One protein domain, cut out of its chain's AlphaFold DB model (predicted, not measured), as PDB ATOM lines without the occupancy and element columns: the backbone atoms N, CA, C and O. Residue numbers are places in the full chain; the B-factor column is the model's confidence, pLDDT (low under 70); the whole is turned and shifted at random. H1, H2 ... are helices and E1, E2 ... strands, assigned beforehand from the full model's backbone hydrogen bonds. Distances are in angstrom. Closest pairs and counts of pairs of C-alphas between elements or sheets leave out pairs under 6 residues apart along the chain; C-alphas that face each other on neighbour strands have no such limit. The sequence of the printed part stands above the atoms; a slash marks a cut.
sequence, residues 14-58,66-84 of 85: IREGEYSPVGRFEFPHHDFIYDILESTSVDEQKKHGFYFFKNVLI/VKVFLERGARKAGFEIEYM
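AT A GLANCE: This is residues 14 to 58 and 66 to 84 of the 85 residues of an uncharacterized protein of Candidatus Altiarchaeales archaeon ex4484_2 (UniProt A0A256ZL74). A small, twisted wall of four antiparallel strands, E1 E2 E4 E3, has two helices, H1 and H3, beside it; they meet about at right angles and only graze it, while residues 16 to 21 of the E1 and E2 hairpin stick out. H2 lies off the sheet, and E5 folds back from the end of H3, apart from the four strands. The 64 printed residues hold, in order, E1 E2 H1 H2 E3 E4 H3 E5, of mixed class. The whole is compact, with a radius of gyration of the C-alphas of 11.6 A and spans of 37 by 26 by 20 A.

HOW THE PARTS SIT: Inner strand E2, residues 21 to 26, has staggered pairing: its residues 21 to 23 pair with E1, residues 14 to 16, where N 15 and O 22 are 2.9 A apart, and its residues 24 to 26 with E4, residues 56 to 58, where N 25 and O 57 are 2.8 A apart. E4 forms a hairpin with edge strand E3, residues 50 to 53; N 58 and O 51 are 2.7 A apart. H1, residues 31 to 38, and H2, residues 42 to 47, stand between E2 and E3 in the chain, a split strand-helix-strand unit, two same-way strands with E4 between them, and its crossover is right-handed. H1 touches H3, residues 66 to 77, about perpendicular at 85 degrees; their closest C-alphas, Ile 36 and Gly 73, are 4.5 A apart. H2 is near H3. The closest C-alphas of H3 and E5, residues 80 to 84, are those of Ala 74 and Glu 80, 5.5 A apart. Every O i to N i+4 pair is within hydrogen-bond range in H1 and H3, but 1 of 2 in H2, with 2 of 3 O i to N i+3 pairs.

IN THESE COORDINATES: E1 begins at C-alpha 14, (272.002, 378.004, 414.462). E2 and H3 each measure 16.3 A from first to last C-alpha, and E5 13.0 A, ending at C-alpha 84, (264.349, 386.440, 417.572).

THE WHOLE: The C-alphas farthest apart, those of Glu 18 and Gly 78, are 36.7 A apart. Residues 59 to 65 are not printed, and C-alphas 58 and 66 stand 10.0 A apart across this cut. The links printed whole are tight. No printed residue has a pLDDT under 70.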
ATOM      1  N   ILE A  14     270.774 378.622 414.956       93.38
ATOM      2  CA  ILE A  14     272.002 378.004 414.462       93.38
ATOM      3  C   ILE A  14     271.985 376.546 414.889       93.38
ATOM      4  O   ILE A  14     271.785 376.228 416.060       93.38
ATOM      5  N   ARG A  15     272.225 375.649 413.939       89.69
ATOM      6  CA  ARG A  15     272.527 374.252 414.228       89.69
ATOM      7  C   ARG A  15     274.002 374.012 413.964       89.69
ATOM      8  O   ARG A  15     274.428 374.050 412.812       89.69
ATOM      9  N   GLU A  16     274.766 373.729 415.011       84.75
ATOM     10  CA  GLU A  16     276.146 373.272 414.860       84.75
ATOM     11  C   GLU A  16     276.135 371.844 414.297       84.75
ATOM     12  O   GLU A  16     275.600 370.915 414.905       84.75
ATOM     13  N   GLY A  17     276.617 371.689 413.064       74.75
ATOM     14  CA  GLY A  17     276.817 370.392 412.426       74.75
ATOM     15  C   GLY A  17     278.275 369.949 412.531       74.75
ATOM     16  O   GLY A  17     279.162 370.768 412.737       74.75
ATOM     17  N   GLU A  18     278.523 368.657 412.310       73.00
ATOM     18  CA  GLU A  18     279.866 368.050 412.333       73.00
ATOM     19  C   GLU A  18     280.843 368.687 411.325       73.00
ATOM     20  O   GLU A  18     282.050 368.691 411.544       73.00
ATOM     21  N   TYR A  19     280.319 369.268 410.237       73.06
ATOM     22  CA  TYR A  19     281.119 369.865 409.161       73.06
ATOM     23  C   TYR A  19     281.099 371.398 409.144       73.06
ATOM     24  O   TYR A  19     282.106 372.016 408.809       73.06
ATOM     25  N   SER A  20     279.959 372.030 409.440       82.19
ATOM     26  CA  SER A  20     279.791 373.491 409.466       82.19
ATOM     27  C   SER A  20     278.486 373.873 410.176       82.19
ATOM     28  O   SER A  20     277.530 373.087 410.154       82.19
ATOM     29  N   PRO A  21     278.407 375.066 410.795       90.31
ATOM     30  CA  PRO A  21     277.159 375.577 411.343       90.31
ATOM     31  C   PRO A  21     276.166 375.896 410.220       90.31
ATOM     32  O   PRO A  21     276.515 376.461 409.182       90.31
ATOM     33  N   VAL A  22     274.901 375.560 410.453       92.00
ATOM     34  CA  VAL A  22     273.785 375.853 409.552       92.00
ATOM     35  C   VAL A  22     272.911 376.918 410.192       92.00
ATOM     36  O   VAL A  22     272.406 376.730 411.296       92.00
ATOM     37  N   GLY A  23     272.715 378.025 409.485       93.88
ATOM     38  CA  GLY A  23     271.862 379.130 409.913       93.88
ATOM     39  C   GLY A  23     270.487 378.995 409.282       93.88
ATOM     40  O   GLY A  23     270.382 378.863 408.060       93.88
ATOM     41  N   ARG A  24     269.437 379.026 410.100       95.06
ATOM     42  CA  ARG A  24     268.041 379.021 409.663       95.06
ATOM     43  C   ARG A  24     267.383 380.337 410.062       95.06
ATOM     44  O   ARG A  24     267.352 380.673 411.243       95.06
ATOM     45  N   PHE A  25     266.817 381.015 409.072       96.44
ATOM     46  CA  PHE A  25     266.117 382.288 409.193       96.44
ATOM     47  C   PHE A  25     264.677 382.089 408.730       96.44
ATOM     48  O   PHE A  25     264.437 381.771 407.568       96.44
ATOM     49  N   GLU A  26     263.718 382.223 409.633       97.25
ATOM     50  CA  GLU A  26     262.295 382.082 409.335       97.25
ATOM     51  C   GLU A  26     261.629 383.454 409.416       97.25
ATOM     52  O   GLU A  26     261.510 384.049 410.489       97.25
ATOM     53  N   PHE A  27     261.240 383.957 408.247       96.62
ATOM     54  CA  PHE A  27     260.609 385.255 408.054       96.62
ATOM     55  C   PHE A  27     259.088 385.150 408.242       96.62
ATOM     56  O   PHE A  27     258.526 384.059 408.097       96.62
ATOM     57  N   PRO A  28     258.376 386.260 408.501       95.25
ATOM     58  CA  PRO A  28     256.914 386.246 408.597       95.25
ATOM     59  C   PRO A  28     256.238 385.884 407.268       95.25
ATOM     60  O   PRO A  28     255.227 385.185 407.251       95.25
ATOM     61  N   HIS A  29     256.820 386.331 406.152       95.19
ATOM     62  CA  HIS A  29     256.352 386.059 404.795       95.19
ATOM     63  C   HIS A  29     257.540 385.814 403.857       95.19
ATOM     64  O   HIS A  29     258.648 386.276 404.129       95.19
ATOM     65  N   HIS A  30     257.331 385.081 402.759       95.06
ATOM     66  CA  HIS A  30     258.416 384.805 401.809       95.06
ATOM     67  C   HIS A  30     258.849 386.031 400.996       95.06
ATOM     68  O   HIS A  30     259.966 386.040 400.489       95.06
ATOM     69  N   ASP A  31     258.013 387.071 400.935       95.31
ATOM     70  CA  ASP A  31     258.280 388.271 400.136       95.31
ATOM     71  C   ASP A  31     259.522 388.980 400.655       95.31
ATOM     72  O   ASP A  31     260.391 389.316 399.870       95.31
ATOM     73  N   PHE A  32     259.713 389.033 401.976       95.69
ATOM     74  CA  PHE A  32     260.924 389.596 402.572       95.69
ATOM     75  C   PHE A  32     262.204 388.900 402.101       95.69
ATOM     76  O   PHE A  32     263.239 389.545 401.944       95.69
ATOM     77  N   ILE A  33     262.156 387.583 401.868       95.19
ATOM     78  CA  ILE A  33     263.303 386.850 401.324       95.19
ATOM     79  C   ILE A  33     263.539 387.297 399.881       95.19
ATOM     80  O   ILE A  33     264.681 387.584 399.525       95.19
ATOM     81  N   TYR A  34     262.487 387.375 399.064       94.81
ATOM     82  CA  TYR A  34     262.603 387.833 397.680       94.81
ATOM     83  C   TYR A  34     263.101 389.274 397.597       94.81
ATOM     84  O   TYR A  34     264.081 389.510 396.904       94.81
ATOM     85  N   ASP A  35     262.553 390.192 398.386       95.50
ATOM     86  CA  ASP A  35     262.968 391.593 398.427       95.50
ATOM     87  C   ASP A  35     264.455 391.740 398.808       95.50
ATOM     88  O   ASP A  35     265.198 392.520 398.203       95.50
ATOM     89  N   ILE A  36     264.942 390.955 399.778       95.12
ATOM     90  CA  ILE A  36     266.370 390.914 400.154       95.12
ATOM     91  C   ILE A  36     267.229 390.391 398.998       95.12
ATOM     92  O   ILE A  36     268.304 390.925 398.715       95.12
ATOM     93  N   LEU A  37     266.794 389.321 398.335       92.69
ATOM     94  CA  LEU A  37     267.555 388.732 397.238       92.69
ATOM     95  C   LEU A  37     267.548 389.652 396.005       92.69
ATOM     96  O   LEU A  37     268.602 389.889 395.429       92.69
ATOM     97  N   GLU A  38     266.422 390.253 395.639       93.44
ATOM     98  CA  GLU A  38     266.316 391.175 394.501       93.44
ATOM     99  C   GLU A  38     267.079 392.489 394.729       93.44
ATOM    100  O   GLU A  38     267.616 393.074 393.788       93.44
ATOM    101  N   SER A  39     267.215 392.924 395.983       92.88
ATOM    102  CA  SER A  39     267.990 394.115 396.363       92.88
ATOM    103  C   SER A  39     269.504 393.870 396.518       92.88
ATOM    104  O   SER A  39     270.277 394.796 396.810       92.88
ATOM    105  N   THR A  40     269.975 392.635 396.306       91.31
ATOM    106  CA  THR A  40     271.388 392.237 396.431       91.31
ATOM    107  C   THR A  40     271.939 391.642 395.135       91.31
ATOM    108  O   THR A  40     271.202 391.231 394.245       91.31
ATOM    109  N   SER A  41     273.269 391.607 394.989       89.94
ATOM    110  CA  SER A  41     273.885 391.049 393.780       89.94
ATOM    111  C   SER A  41     273.896 389.516 393.797       89.94
ATOM    112  O   SER A  41     274.166 388.892 394.826       89.94
ATOM    113  N   VAL A  42     273.684 388.898 392.631       87.38
ATOM    114  CA  VAL A  42     273.716 387.431 392.466       87.38
ATOM    115  C   VAL A  42     275.072 386.839 392.881       87.38
ATOM    116  O   VAL A  42     275.126 385.742 393.439       87.38
ATOM    117  N   ASP A  43     276.177 387.555 392.653       87.50
ATOM    118  CA  ASP A  43     277.515 387.101 393.050       87.50
ATOM    119  C   ASP A  43     277.707 387.063 394.568       87.50
ATOM    120  O   ASP A  43     278.367 386.161 395.081       87.50
ATOM    121  N   GLU A  44     277.112 388.000 395.310       85.56
ATOM    122  CA  GLU A  44     277.120 387.958 396.774       85.56
ATOM    123  C   GLU A  44     276.221 386.836 397.301       85.56
ATOM    124  O   GLU A  44     276.649 386.082 398.172       85.56
ATOM    125  N   GLN A  45     275.034 386.639 396.718       86.19
ATOM    126  CA  GLN A  45     274.127 385.547 397.100       86.19
ATOM    127  C   GLN A  45     274.796 384.168 396.978       86.19
ATOM    128  O   GLN A  45     274.680 383.330 397.877       86.19
ATOM    129  N   LYS A  46     275.548 383.938 395.891       85.81
ATOM    130  CA  LYS A  46     276.263 382.675 395.644       85.81
ATOM    131  C   LYS A  46     277.294 382.342 396.724       85.81
ATOM    132  O   LYS A  46     277.501 381.161 396.999       85.81
ATOM    133  N   LYS A  47     277.916 383.343 397.362       86.06
ATOM    134  CA  LYS A  47     278.924 383.130 398.420       86.06
ATOM    135  C   LYS A  47     278.338 382.499 399.681       86.06
ATOM    136  O   LYS A  47     279.045 381.787 400.384       86.06
ATOM    137  N   HIS A  48     277.058 382.735 399.954       84.62
ATOM    138  CA  HIS A  48     276.409 382.302 401.194       84.62
ATOM    139  C   HIS A  48     275.691 380.949 401.082       84.62
ATOM    140  O   HIS A  48     275.177 380.441 402.084       84.62
ATOM    141  N   GLY A  49     275.665 380.347 399.883       84.06
ATOM    142  CA  GLY A  49     275.133 378.999 399.660       84.06
ATOM    143  C   GLY A  49     273.678 378.846 400.104       84.06
ATOM    144  O   GLY A  49     273.332 377.849 400.744       84.06
ATOM    145  N   PHE A  50     272.855 379.859 399.821       91.06
ATOM    146  CA  PHE A  50     271.477 379.903 400.283       91.06
ATOM    147  C   PHE A  50     270.618 378.788 399.685       91.06
ATOM    148  O   PHE A  50     270.696 378.458 398.502       91.06
ATOM    149  N   TYR A  51     269.751 378.243 400.525       90.62
ATOM    150  CA  TYR A  51     268.628 377.403 400.144       90.62
ATOM    151  C   TYR A  51     267.382 377.985 400.795       90.62
ATOM    152  O   TYR A  51     267.395 378.226 401.997       90.62
ATOM    153  N   PHE A  52     266.307 378.202 400.046       90.06
ATOM    154  CA  PHE A  52     265.067 378.718 400.616       90.06
ATOM    155  C   PHE A  52     263.899 377.779 400.325       90.06
ATOM    156  O   PHE A  52     263.869 377.088 399.306       90.06
ATOM    157  N   PHE A  53     262.939 377.744 401.240       91.06
ATOM    158  CA  PHE A  53     261.673 377.046 401.063       91.06
ATOM    159  C   PHE A  53     260.594 377.768 401.869       91.06
ATOM    160  O   PHE A  53     260.773 378.039 403.056       91.06
ATOM    161  N   LYS A  54     259.450 378.064 401.239       93.56
ATOM    162  CA  LYS A  54     258.388 378.878 401.853       93.56
ATOM    163  C   LYS A  54     258.972 380.197 402.393       93.56
ATOM    164  O   LYS A  54     259.617 380.915 401.645       93.56
ATOM    165  N   ASN A  55     258.766 380.483 403.672       95.44
ATOM    166  CA  ASN A  55     259.247 381.648 404.405       95.44
ATOM    167  C   ASN A  55     260.566 381.387 405.164       95.44
ATOM    168  O   ASN A  55     260.899 382.122 406.089       95.44
ATOM    169  N   VAL A  56     261.301 380.326 404.817       95.94
ATOM    170  CA  VAL A  56     262.547 379.944 405.489       95.94
ATOM    171  C   VAL A  56     263.721 380.054 404.528       95.94
ATOM    172  O   VAL A  56     263.725 379.434 403.466       95.94
ATOM    173  N   LEU A  57     264.749 380.785 404.947       95.56
ATOM    174  CA  LEU A  57     266.050 380.868 404.298       95.56
ATOM    175  C   LEU A  57     267.082 380.100 405.135       95.56
ATOM    176  O   LEU A  57     267.185 380.272 406.348       95.56
ATOM    177  N   ILE A  58     267.850 379.234 404.486       94.25
ATOM    178  CA  ILE A  58     268.913 378.429 405.083       94.25
ATOM    179  C   ILE A  58     270.246 378.841 404.469       94.25
ATOM    180  O   ILE A  58     270.389 378.854 403.248       94.25
ATOM    181  N   VAL A  66     276.621 386.290 406.898       93.31
ATOM    182  CA  VAL A  66     275.251 386.020 406.452       93.31
ATOM    183  C   VAL A  66     274.277 387.001 407.101       93.31
ATOM    184  O   VAL A  66     273.429 387.549 406.403       93.31
ATOM    185  N   LYS A  67     274.409 387.277 408.407       94.12
ATOM    186  CA  LYS A  67     273.563 388.274 409.089       94.12
ATOM    187  C   LYS A  67     273.765 389.660 408.493       94.12
ATOM    188  O   LYS A  67     272.790 390.310 408.128       94.12
ATOM    189  N   VAL A  68     275.022 390.061 408.305       94.62
ATOM    190  CA  VAL A  68     275.371 391.355 407.699       94.62
ATOM    191  C   VAL A  68     274.811 391.470 406.278       94.62
ATOM    192  O   VAL A  68     274.283 392.516 405.896       94.62
ATOM    193  N   PHE A  69     274.886 390.394 405.489       95.06
ATOM    194  CA  PHE A  69     274.301 390.339 404.154       95.06
ATOM    195  C   PHE A  69     272.782 390.560 404.194       95.06
ATOM    196  O   PHE A  69     272.283 391.405 403.447       95.06
ATOM    197  N   LEU A  70     272.068 389.845 405.071       95.38
ATOM    198  CA  LEU A  70     270.610 389.930 405.192       95.38
ATOM    199  C   LEU A  70     270.153 391.301 405.695       95.38
ATOM    200  O   LEU A  70     269.257 391.886 405.100       95.38
ATOM    201  N   GLU A  71     270.801 391.851 406.723       95.81
ATOM    202  CA  GLU A  71     270.512 393.195 407.243       95.81
ATOM    203  C   GLU A  71     270.716 394.271 406.173       95.81
ATOM    204  O   GLU A  71     269.898 395.174 406.006       95.81
ATOM    205  N   ARG A  72     271.808 394.174 405.407       95.62
ATOM    206  CA  ARG A  72     272.094 395.123 404.328       95.62
ATOM    207  C   ARG A  72     271.096 394.988 403.178       95.62
ATOM    208  O   ARG A  72     270.724 396.006 402.602       95.62
ATOM    209  N   GLY A  73     270.695 393.767 402.825       95.38
ATOM    210  CA  GLY A  73     269.647 393.528 401.831       95.38
ATOM    211  C   GLY A  73     268.300 394.087 402.288       95.38
ATOM    212  O   GLY A  73     267.687 394.856 401.560       95.38
ATOM    213  N   ALA A  74     267.907 393.827 403.535       95.81
ATOM    214  CA  ALA A  74     266.680 394.357 404.127       95.81
ATOM    215  C   ALA A  74     266.640 395.889 404.065       95.81
ATOM    216  O   ALA A  74     265.681 396.464 403.549       95.81
ATOM    217  N   ARG A  75     267.729 396.561 404.466       95.56
ATOM    218  CA  ARG A  75     267.817 398.030 404.403       95.56
ATOM    219  C   ARG A  75     267.663 398.576 402.988       95.56
ATOM    220  O   ARG A  75     267.064 399.630 402.807       95.56
ATOM    221  N   LYS A  76     268.188 397.876 401.976       94.62
ATOM    222  CA  LYS A  76     268.003 398.258 400.565       94.62
ATOM    223  C   LYS A  76     266.575 398.020 400.077       94.62
ATOM    224  O   LYS A  76     266.100 398.786 399.247       94.62
ATOM    225  N   ALA A  77     265.915 396.988 400.592       94.00
ATOM    226  CA  ALA A  77     264.506 396.701 400.350       94.00
ATOM    227  C   ALA A  77     263.547 397.627 401.128       94.00
ATOM    228  O   ALA A  77     262.352 397.638 400.852       94.00
ATOM    229  N   GLY A  78     264.059 398.434 402.064       94.38
ATOM    230  CA  GLY A  78     263.283 399.431 402.805       94.38
ATOM    231  C   GLY A  78     262.804 398.982 404.186       94.38
ATOM    232  O   GLY A  78     261.955 399.656 404.768       94.38
ATOM    233  N   PHE A  79     263.348 397.891 404.731       95.00
ATOM    234  CA  PHE A  79     263.003 397.386 406.061       95.00
ATOM    235  C   PHE A  79     264.236 396.991 406.887       95.00
ATOM    236  O   PHE A  79     265.361 396.967 406.395       95.00
ATOM    237  N   GLU A  80     264.042 396.691 408.167       95.94
ATOM    238  CA  GLU A  80     265.087 396.190 409.061       95.94
ATOM    239  C   GLU A  80     264.695 394.834 409.646       95.94
ATOM    240  O   GLU A  80     263.517 394.497 409.741       95.94
ATOM    241  N   ILE A  81     265.691 394.025 410.009       95.69
ATOM    242  CA  ILE A  81     265.479 392.690 410.573       95.69
ATOM    243  C   ILE A  81     265.680 392.746 412.085       95.69
ATOM    244  O   ILE A  81     266.717 393.205 412.558       95.69
ATOM    245  N   GLU A  82     264.726 392.197 412.829       95.62
ATOM    246  CA  GLU A  82     264.874 391.881 414.247       95.62
ATOM    247  C   GLU A  82     265.010 390.368 414.407       95.62
ATOM    248  O   GLU A  82     264.077 389.615 414.130       95.62
ATOM    249  N   TYR A  83     266.183 389.899 414.833       95.12
ATOM    250  CA  TYR A  83     266.395 388.473 415.058       95.12
ATOM    251  C   TYR A  83     265.816 388.051 416.410       95.12
ATOM    252  O   TYR A  83     266.243 388.545 417.450       95.12
ATOM    253  N   MET A  84     264.884 387.101 416.382       94.44
ATOM    254  CA  MET A  84     264.349 386.440 417.572       94.44
ATOM    255  C   MET A  84     265.056 385.092 417.746       94.44
ATOM    256  O   MET A  84     264.982 384.257 416.839       94.44
TER     257      MET A  84